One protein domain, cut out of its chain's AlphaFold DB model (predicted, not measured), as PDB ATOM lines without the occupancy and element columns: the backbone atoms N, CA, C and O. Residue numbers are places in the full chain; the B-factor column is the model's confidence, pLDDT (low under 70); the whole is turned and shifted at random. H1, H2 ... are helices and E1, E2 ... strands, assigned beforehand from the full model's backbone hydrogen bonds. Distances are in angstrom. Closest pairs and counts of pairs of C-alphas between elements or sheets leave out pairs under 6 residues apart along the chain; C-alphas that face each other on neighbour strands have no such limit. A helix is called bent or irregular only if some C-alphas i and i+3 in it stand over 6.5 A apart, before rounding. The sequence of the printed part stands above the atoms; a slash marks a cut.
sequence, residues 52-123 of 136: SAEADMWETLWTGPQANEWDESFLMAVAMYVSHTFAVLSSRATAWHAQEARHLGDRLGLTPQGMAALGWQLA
ATOM      1  N   SER A  52     209.122 223.395 180.121       97.81
ATOM      2  CA  SER A  52     209.651 224.218 179.023       97.81
ATOM      3  C   SER A  52     211.136 224.530 179.208       97.81
ATOM      4  O   SER A  52     211.912 224.347 178.287       97.81
ATOM      5  N   ALA A  53     211.556 224.877 180.427       97.69
ATOM      6  CA  ALA A  53     212.958 225.167 180.718       97.69
ATOM      7  C   ALA A  53     213.883 223.947 180.521       97.69
ATOM      8  O   ALA A  53     215.035 224.100 180.116       97.69
ATOM      9  N   GLU A  54     213.401 222.731 180.801       98.12
ATOM     10  CA  GLU A  54     214.161 221.510 180.512       98.12
ATOM     11  C   GLU A  54     214.243 221.236 179.007       98.12
ATOM     12  O   GLU A  54     215.291 220.800 178.535       98.12
ATOM     13  N   ALA A  55     213.169 221.512 178.259       98.19
ATOM     14  CA  ALA A  55     213.155 221.409 176.803       98.19
ATOM     15  C   ALA A  55     214.096 222.432 176.145       98.19
ATOM     16  O   ALA A  55     214.879 222.059 175.276       98.19
ATOM     17  N   ASP A  56     214.113 223.676 176.630       98.38
ATOM     18  CA  ASP A  56     215.022 224.725 176.154       98.38
ATOM     19  C   ASP A  56     216.491 224.338 176.402       98.38
ATOM     20  O   ASP A  56     217.361 224.521 175.547       98.38
ATOM     21  N   MET A  57     216.790 223.764 177.577       98.19
ATOM     22  CA  MET A  57     218.132 223.260 177.884       98.19
ATOM     23  C   MET A  57     218.501 222.075 176.986       98.19
ATOM     24  O   MET A  57     219.634 222.002 176.515       98.19
ATOM     25  N   TRP A  58     217.568 221.155 176.743       98.44
ATOM     26  CA  TRP A  58     217.763 220.032 175.828       98.44
ATOM     27  C   TRP A  58     218.103 220.510 174.414       98.44
ATOM     28  O   TRP A  58     219.115 220.086 173.860       98.44
ATOM     29  N   GLU A  59     217.322 221.441 173.868       98.25
ATOM     30  CA  GLU A  59     217.574 222.057 172.563       98.25
ATOM     31  C   GLU A  59     218.935 222.764 172.528       98.25
ATOM     32  O   GLU A  59     219.727 222.546 171.613       98.25
ATOM     33  N   THR A  60     219.261 223.541 173.564       98.00
ATOM     34  CA  THR A  60     220.559 224.230 173.674       98.00
ATOM     35  C   THR A  60     221.733 223.247 173.655       98.00
ATOM     36  O   THR A  60     222.760 223.513 173.033       98.00
ATOM     37  N   LEU A  61     221.608 222.102 174.331       98.25
ATOM     38  CA  LEU A  61     222.662 221.087 174.360       98.25
ATOM     39  C   LEU A  61     222.833 220.409 172.997       98.25
ATOM     40  O   LEU A  61     223.966 220.247 172.554       98.25
ATOM     41  N   TRP A  62     221.732 220.047 172.333       98.06
ATOM     42  CA  TRP A  62     221.759 219.357 171.037       98.06
ATOM     43  C   TRP A  62     222.104 220.263 169.851       98.06
ATOM     44  O   TRP A  62     222.580 219.765 168.837       98.06
ATOM     45  N   THR A  63     221.929 221.577 169.981       97.25
ATOM     46  CA  THR A  63     222.381 222.568 168.984       97.25
ATOM     47  C   THR A  63     223.792 223.090 169.262       97.25
ATOM     48  O   THR A  63     224.383 223.778 168.428       97.25
ATOM     49  N   GLY A  64     224.358 222.772 170.429       96.00
ATOM     50  CA  GLY A  64     225.683 223.215 170.843       96.00
ATOM     51  C   GLY A  64     226.840 222.454 170.175       96.00
ATOM     52  O   GLY A  64     226.640 221.419 169.537       96.00
ATOM     53  N   PRO A  65     228.090 222.916 170.368       96.12
ATOM     54  CA  PRO A  65     229.282 222.309 169.774       96.12
ATOM     55  C   PRO A  65     229.432 220.810 170.040       96.12
ATOM     56  O   PRO A  65     229.769 220.049 169.135       96.12
ATOM     57  N   GLN A  66     229.195 220.386 171.283       97.56
ATOM     58  CA  GLN A  66     229.419 219.019 171.754       97.56
ATOM     59  C   GLN A  66     228.530 218.003 171.038       97.56
ATOM     60  O   GLN A  66     228.959 216.871 170.828       97.56
ATOM     61  N   ALA A  67     227.337 218.420 170.610       97.69
ATOM     62  CA  ALA A  67     226.399 217.551 169.920       97.69
ATOM     63  C   ALA A  67     226.922 217.037 168.570       97.69
ATOM     64  O   ALA A  67     226.499 215.968 168.152       97.69
ATOM     65  N   ASN A  68     227.906 217.709 167.951       96.50
ATOM     66  CA  ASN A  68     228.569 217.224 166.731       96.50
ATOM     67  C   ASN A  68     229.249 215.850 166.911       96.50
ATOM     68  O   ASN A  68     229.501 215.154 165.930       96.50
ATOM     69  N   GLU A  69     229.584 215.471 168.147       96.81
ATOM     70  CA  GLU A  69     230.222 214.188 168.469       96.81
ATOM     71  C   GLU A  69     229.274 213.215 169.185       96.81
ATOM     72  O   GLU A  69     229.674 212.099 169.523       96.81
ATOM     73  N   TRP A  70     228.031 213.618 169.452       97.44
ATOM     74  CA  TRP A  70     227.037 212.758 170.083       97.44
ATOM     75  C   TRP A  70     226.233 212.003 169.026       97.44
ATOM     76  O   TRP A  70     225.839 212.553 168.005       97.44
ATOM     77  N   ASP A  71     225.947 210.734 169.301       93.56
ATOM     78  CA  ASP A  71     225.010 209.923 168.523       93.56
ATOM     79  C   ASP A  71     223.782 209.538 169.370       93.56
ATOM     80  O   ASP A  71     223.620 209.969 170.516       93.56
ATOM     81  N   GLU A  72     222.903 208.695 168.824       91.56
ATOM     82  CA  GLU A  72     221.689 208.227 169.509       91.56
ATOM     83  C   GLU A  72     221.967 207.582 170.882       91.56
ATOM     84  O   GLU A  72     221.103 207.595 171.762       91.56
ATOM     85  N   SER A  73     223.174 207.052 171.119       94.19
ATOM     86  CA  SER A  73     223.531 206.446 172.407       94.19
ATOM     87  C   SER A  73     223.629 207.468 173.548       94.19
ATOM     88  O   SER A  73     223.504 207.101 174.720       94.19
ATOM     89  N   PHE A  74     223.774 208.756 173.225       97.12
ATOM     90  CA  PHE A  74     223.867 209.844 174.197       97.12
ATOM     91  C   PHE A  74     222.506 210.375 174.655       97.12
ATOM     92  O   PHE A  74     222.454 211.048 175.686       97.12
ATOM     93  N   LEU A  75     221.403 210.028 173.978       96.81
ATOM     94  CA  LEU A  75     220.056 210.525 174.297       96.81
ATOM     95  C   LEU A  75     219.721 210.403 175.785       96.81
ATOM     96  O   LEU A  75     219.340 211.380 176.432       96.81
ATOM     97  N   MET A  76     219.917 209.213 176.359       96.50
ATOM     98  CA  MET A  76     219.607 208.984 177.772       96.50
ATOM     99  C   MET A  76     220.588 209.699 178.707       96.50
ATOM    100  O   MET A  76     220.185 210.183 179.761       96.50
ATOM    101  N   ALA A  77     221.866 209.802 178.332       97.88
ATOM    102  CA  ALA A  77     222.873 210.482 179.143       97.88
ATOM    103  C   ALA A  77     222.601 211.992 179.235       97.88
ATOM    104  O   ALA A  77     222.631 212.555 180.331       97.88
ATOM    105  N   VAL A  78     222.256 212.629 178.112       98.31
ATOM    106  CA  VAL A  78     221.850 214.042 178.063       98.31
ATOM    107  C   VAL A  78     220.555 214.250 178.855       98.31
ATOM    108  O   VAL A  78     220.460 215.179 179.656       98.31
ATOM    109  N   ALA A  79     219.585 213.339 178.731       98.06
ATOM    110  CA  ALA A  79     218.308 213.432 179.438       98.06
ATOM    111  C   ALA A  79     218.493 213.353 180.962       98.06
ATOM    112  O   ALA A  79     217.892 214.129 181.713       98.06
ATOM    113  N   MET A  80     219.353 212.443 181.431       97.19
ATOM    114  CA  MET A  80     219.720 212.345 182.845       97.19
ATOM    115  C   MET A  80     220.453 213.600 183.321       97.19
ATOM    116  O   MET A  80     220.143 214.105 184.400       97.19
ATOM    117  N   TYR A  81     221.360 214.153 182.511       98.19
ATOM    118  CA  TYR A  81     222.072 215.384 182.848       98.19
ATOM    119  C   TYR A  81     221.116 216.567 183.048       98.19
ATOM    120  O   TYR A  81     221.191 217.237 184.082       98.19
ATOM    121  N   VAL A  82     220.174 216.784 182.124       97.81
ATOM    122  CA  VAL A  82     219.139 217.825 182.251       97.81
ATOM    123  C   VAL A  82     218.317 217.596 183.523       97.81
ATOM    124  O   VAL A  82     218.197 218.490 184.361       97.81
ATOM    125  N   SER A  83     217.837 216.369 183.735       95.94
ATOM    126  CA  SER A  83     217.009 216.015 184.897       95.94
ATOM    127  C   SER A  83     217.721 216.276 186.232       95.94
ATOM    128  O   SER A  83     217.145 216.852 187.157       95.94
ATOM    129  N   HIS A  84     218.992 215.882 186.349       96.00
ATOM    130  CA  HIS A  84     219.782 216.101 187.560       96.00
ATOM    131  C   HIS A  84     220.138 217.572 187.762       96.00
ATOM    132  O   HIS A  84     220.078 218.056 188.892       96.00
ATOM    133  N   THR A  85     220.427 218.303 186.687       96.19
ATOM    134  CA  THR A  85     220.677 219.749 186.751       96.19
ATOM    135  C   THR A  85     219.455 220.488 187.291       96.19
ATOM    136  O   THR A  85     219.569 221.253 188.246       96.19
ATOM    137  N   PHE A  86     218.257 220.197 186.781       95.88
ATOM    138  CA  PHE A  86     217.028 220.828 187.268       95.88
ATOM    139  C   PHE A  86     216.619 220.369 188.672       95.88
ATOM    140  O   PHE A  86     216.066 221.160 189.442       95.88
ATOM    141  N   ALA A  87     216.934 219.134 189.069       93.81
ATOM    142  CA  ALA A  87     216.791 218.716 190.464       93.81
ATOM    143  C   ALA A  87     217.661 219.580 191.398       93.81
ATOM    144  O   ALA A  87     217.191 219.998 192.459       93.81
ATOM    145  N   VAL A  88     218.896 219.896 190.985       93.62
ATOM    146  CA  VAL A  88     219.820 220.774 191.727       93.62
ATOM    147  C   VAL A  88     219.308 222.209 191.775       93.62
ATOM    148  O   VAL A  88     219.204 222.771 192.862       93.62
ATOM    149  N   LEU A  89     218.923 222.781 190.633       92.81
ATOM    150  CA  LEU A  89     218.448 224.167 190.552       92.81
ATOM    151  C   LEU A  89     217.132 224.404 191.305       92.81
ATOM    152  O   LEU A  89     216.910 225.492 191.824       92.81
ATOM    153  N   SER A  90     216.270 223.390 191.403       91.50
ATOM    154  CA  SER A  90     215.003 223.484 192.142       91.50
ATOM    155  C   SER A  90     215.121 223.176 193.638       91.50
ATOM    156  O   SER A  90     214.100 223.007 194.300       91.50
ATOM    157  N   SER A  91     216.337 223.078 194.192       83.94
ATOM    158  CA  SER A  91     216.585 222.754 195.610       83.94
ATOM    159  C   SER A  91     215.956 221.430 196.076       83.94
ATOM    160  O   SER A  91     215.745 221.217 197.268       83.94
ATOM    161  N   ARG A  92     215.663 220.517 195.140       80.75
ATOM    162  CA  ARG A  92     215.148 219.160 195.407       80.75
ATOM    163  C   ARG A  92     216.241 218.095 195.328       80.75
ATOM    164  O   ARG A  92     215.971 216.909 195.504       80.75
ATOM    165  N   ALA A  93     217.472 218.506 195.038       83.44
ATOM    166  CA  ALA A  93     218.605 217.613 194.920       83.44
ATOM    167  C   ALA A  93     219.105 217.128 196.277       83.44
ATOM    168  O   ALA A  93     219.320 217.885 197.220       83.44
ATOM    169  N   THR A  94     219.422 215.842 196.309       89.25
ATOM    170  CA  THR A  94     220.377 215.282 197.264       89.25
ATOM    171  C   THR A  94     221.807 215.509 196.762       89.25
ATOM    172  O   THR A  94     222.024 215.766 195.575       89.25
ATOM    173  N   ALA A  95     222.809 215.345 197.634       89.94
ATOM    174  CA  ALA A  95     224.225 215.410 197.245       89.94
ATOM    175  C   ALA A  95     224.569 214.484 196.060       89.94
ATOM    176  O   ALA A  95     225.416 214.818 195.232       89.94
ATOM    177  N   TRP A  96     223.855 213.359 195.947       90.31
ATOM    178  CA  TRP A  96     223.955 212.423 194.833       90.31
ATOM    179  C   TRP A  96     223.594 213.057 193.482       90.31
ATOM    180  O   TRP A  96     224.364 212.945 192.537       90.31
ATOM    181  N   HIS A  97     222.481 213.790 193.391       91.38
ATOM    182  CA  HIS A  97     222.074 214.448 192.141       91.38
ATOM    183  C   HIS A  97     223.125 215.459 191.663       91.38
ATOM    184  O   HIS A  97     223.454 215.510 190.482       91.38
ATOM    185  N   ALA A  98     223.697 216.229 192.594       92.56
ATOM    186  CA  ALA A  98     224.760 217.182 192.284       92.56
ATOM    187  C   ALA A  98     226.078 216.498 191.884       92.56
ATOM    188  O   ALA A  98     226.883 217.074 191.151       92.56
ATOM    189  N   GLN A  99     226.343 215.292 192.388       95.69
ATOM    190  CA  GLN A  99     227.487 214.488 191.970       95.69
ATOM    191  C   GLN A  99     227.282 213.918 190.566       95.69
ATOM    192  O   GLN A  99     228.163 214.074 189.722       95.69
ATOM    193  N   GLU A 100     226.116 213.335 190.300       96.00
ATOM    194  CA  GLU A 100     225.815 212.738 189.001       96.00
ATOM    195  C   GLU A 100     225.774 213.789 187.888       96.00
ATOM    196  O   GLU A 100     226.370 213.583 186.835       96.00
ATOM    197  N   ALA A 101     225.197 214.972 188.142       95.62
ATOM    198  CA  ALA A 101     225.225 216.082 187.187       95.62
ATOM    199  C   ALA A 101     226.661 216.481 186.797       95.62
ATOM    200  O   ALA A 101     226.947 216.684 185.619       95.62
ATOM    201  N   ARG A 102     227.595 216.545 187.759       95.31
ATOM    202  CA  ARG A 102     229.010 216.849 187.473       95.31
ATOM    203  C   ARG A 102     229.676 215.747 186.652       95.31
ATOM    204  O   ARG A 102     230.337 216.048 185.664       95.31
ATOM    205  N   HIS A 103     229.469 214.484 187.023       96.94
ATOM    206  CA  HIS A 103     230.045 213.351 186.298       96.94
ATOM    207  C   HIS A 103     229.518 213.233 184.868       96.94
ATOM    208  O   HIS A 103     230.302 212.987 183.949       96.94
ATOM    209  N   LEU A 104     228.217 213.435 184.664       98.12
ATOM    210  CA  LEU A 104     227.629 213.476 183.330       98.12
ATOM    211  C   LEU A 104     228.152 214.674 182.537       98.12
ATOM    212  O   LEU A 104     228.538 214.491 181.390       98.12
ATOM    213  N   GLY A 105     228.265 215.856 183.146       97.88
ATOM    214  CA  GLY A 105     228.851 217.029 182.493       97.88
ATOM    215  C   GLY A 105     230.263 216.766 181.957       97.88
ATOM    216  O   GLY A 105     230.567 217.116 180.817       97.88
ATOM    217  N   ASP A 106     231.108 216.084 182.732       97.69
ATOM    218  CA  ASP A 106     232.449 215.696 182.284       97.69
ATOM    219  C   ASP A 106     232.401 214.665 181.144       97.69
ATOM    220  O   ASP A 106     233.107 214.812 180.147       97.69
ATOM    221  N   ARG A 107     231.561 213.627 181.260       96.94
ATOM    222  CA  ARG A 107     231.448 212.562 180.242       96.94
ATOM    223  C   ARG A 107     230.843 213.039 178.925       96.94
ATOM    224  O   ARG A 107     231.195 212.504 177.883       96.94
ATOM    225  N   LEU A 108     229.959 214.027 178.986       98.19
ATOM    226  CA  LEU A 108     229.345 214.668 177.826       98.19
ATOM    227  C   LEU A 108     230.256 215.734 177.198       98.19
ATOM    228  O   LEU A 108     229.904 216.294 176.168       98.19
ATOM    229  N   GLY A 109     231.412 216.045 177.798       97.44
ATOM    230  CA  GLY A 109     232.312 217.088 177.299       97.44
ATOM    231  C   GLY A 109     231.770 218.509 177.482       97.44
ATOM    232  O   GLY A 109     232.158 219.419 176.754       97.44
ATOM    233  N   LEU A 110     230.880 218.718 178.454       97.19
ATOM    234  CA  LEU A 110     230.294 220.026 178.771       97.19
ATOM    235  C   LEU A 110     231.184 220.862 179.699       97.19
ATOM    236  O   LEU A 110     230.965 222.060 179.864       97.19
ATOM    237  N   THR A 111     232.202 220.247 180.304       96.56
ATOM    238  CA  THR A 111     233.196 220.934 181.135       96.56
ATOM    239  C   THR A 111     234.540 221.039 180.408       96.56
ATOM    240  O   THR A 111     234.860 220.191 179.568       96.56
ATOM    241  N   PRO A 112     235.398 222.018 180.756       94.44
ATOM    242  CA  PRO A 112     236.758 222.089 180.219       94.44
ATOM    243  C   PRO A 112     237.573 220.812 180.461       94.44
ATOM    244  O   PRO A 112     238.342 220.391 179.598       94.44
ATOM    245  N   GLN A 113     237.377 220.169 181.617       95.19
ATOM    246  CA  GLN A 113     238.021 218.899 181.945       95.19
ATOM    247  C   GLN A 113     237.516 217.763 181.045       95.19
ATOM    248  O   GLN A 113     238.332 217.000 180.527       95.19
ATOM    249  N   GLY A 114     236.201 217.671 180.836       96.31
ATOM    250  CA  GLY A 114     235.575 216.701 179.942       96.31
ATOM    251  C   GLY A 114     236.049 216.853 178.499       96.31
ATOM    252  O   GLY A 114     236.529 215.892 177.902       96.31
ATOM    253  N   MET A 115     236.034 218.079 177.969       95.94
ATOM    254  CA  MET A 115     236.556 218.374 176.628       95.94
ATOM    255  C   MET A 115     238.025 217.968 176.499       95.94
ATOM    256  O   MET A 115     238.390 217.229 175.585       95.94
ATOM    257  N   ALA A 116     238.871 218.358 177.457       94.44
ATOM    258  CA  ALA A 116     240.278 217.973 177.451       94.44
ATOM    259  C   ALA A 116     240.461 216.447 177.517       94.44
ATOM    260  O   ALA A 116     241.358 215.917 176.861       94.44
ATOM    261  N   ALA A 117     239.626 215.730 178.280       94.81
ATOM    262  CA  ALA A 117     239.637 214.271 178.378       94.81
ATOM    263  C   ALA A 117     239.239 213.588 177.057       94.81
ATOM    264  O   ALA A 117     239.874 212.605 176.661       94.81
ATOM    265  N   LEU A 118     238.265 214.145 176.343       95.31
ATOM    266  CA  LEU A 118     237.787 213.646 175.051       95.31
ATOM    267  C   LEU A 118     238.661 214.105 173.872       95.31
ATOM    268  O   LEU A 118     238.547 213.583 172.769       95.31
ATOM    269  N   GLY A 119     239.602 215.024 174.114       95.81
ATOM    270  CA  GLY A 119     240.434 215.611 173.064       95.81
ATOM    271  C   GLY A 119     239.670 216.623 172.213       95.81
ATOM    272  O   GLY A 119     240.029 216.834 171.062       95.81
ATOM    273  N   TRP A 120     238.624 217.231 172.763       95.94
ATOM    274  CA  TRP A 120     237.800 218.226 172.094       95.94
ATOM    275  C   TRP A 120     238.291 219.641 172.383       95.94
ATOM    276  O   TRP A 120     238.775 219.948 173.475       95.94
ATOM    277  N   GLN A 121     238.133 220.513 171.399       94.44
ATOM    278  CA  GLN A 121     238.395 221.938 171.502       94.44
ATOM    279  C   GLN A 121     237.297 222.694 170.761       94.44
ATOM    280  O   GLN A 121     236.907 222.296 169.672       94.44
ATOM    281  N   LEU A 122     236.807 223.794 171.323       90.88
ATOM    282  CA  LEU A 122     235.867 224.656 170.611       90.88
ATOM    283  C   LEU A 122     236.600 225.459 169.534       90.88
ATOM    284  O   LEU A 122     237.740 225.886 169.744       90.88
ATOM    285  N   ALA A 123     235.942 225.692 168.399       85.94
ATOM    286  CA  ALA A 123     236.422 226.666 167.432       85.94
ATOM    287  C   ALA A 123     236.626 228.036 168.116       85.94
ATOM    288  O   ALA A 123     235.831 228.417 168.982       85.94
TER     289      ALA A 123
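AT A GLANCE: This is residues 52 to 123 of the 136 residues of an uncharacterized protein of Streptomyces sp. 70 (UniProt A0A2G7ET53). Three helices, H1, H3 and H4, make a skewed up-and-down layer: H3, the longest, is in the middle, with H1 on one side and H4 on the other, and H3 runs opposite ways to both. H3 and H4 form a helical hairpin, while H1 packs on H3 with only part of its length; the short H2, H5 and the strand E1 gather towards one end of the layer, H5 making a corner at the end of H4. The printed part has 72 residues with five named helices and one named strand, in the order H1, H2, H3, H4, H5, E1, and its class is mostly helix. It is compact, with a radius of gyration of the C-alphas of 12.1 A and spans of 35 by 25 by 22 A.

HOW THE PARTS SIT: H1, residues 52 to 63, and H2, residues 65 to 69, are close but not clearly touching, the closest C-alphas, of Leu 61 and Ala 67, being 6.8 A apart. H3, residues 72 to 89, touches H1 at a steep tilt of 43 degrees, opposite ways; the closest C-alphas, of Glu 54 and Val 82, are 6.4 A apart. H1 touches H3 with residues 54 to 58 alone, and H3 touches H1 with residues 78 to 86 alone. H2 and H3 are apart. H4, residues 95 to 107, touches H3 at a steep tilt of 38 degrees, opposite ways, with the closest C-alphas, of His 84 and His 97, 5.4 A apart. H1 and H4 are apart. H5, residues 112 to 118, and H4 touch only at the corner by their link, where the C-alphas of Asp 106 and Gly 114 are the closest, at 4.0 A; H4 uses residues 105 to 107 alone, and the two run the same way at a steep tilt of 54 degrees. E1, residues 120 to 122, pairs with no named strand; its closest C-alpha pair with H2, Leu 122 and Pro 65, is 7.0 A apart. Every O i to N i+4 pair is within hydrogen-bond range in H1 and H5, against 12 of 14 in H3, 8 of 9 in H4 and 0 of 1 in H2, where 2 of 2 O i to N i+3 pairs are within range.

IN THESE COORDINATES: H1 begins at C-alpha 52 (209.651, 224.218, 179.023) and is 16.3 A long. H2 has 5 residues. H3 is 26.6 A long and irregular, C-alphas 73 and 76 being 7.1 A apart. H4 is 18.7 A long and begins at C-alpha 95 (224.225, 215.410, 197.245). H5 measures 10.0 A, and E1 ends at C-alpha 122 (235.867, 224.656, 170.611).

THE WHOLE: The C-alphas of Arg 92 and Ala 123, 35.9 A apart, are the two farthest from each other. The printed part has no cut, and the five links between named elements are tight. Its mean pLDDT is 95.3, and no printed residue is under 70.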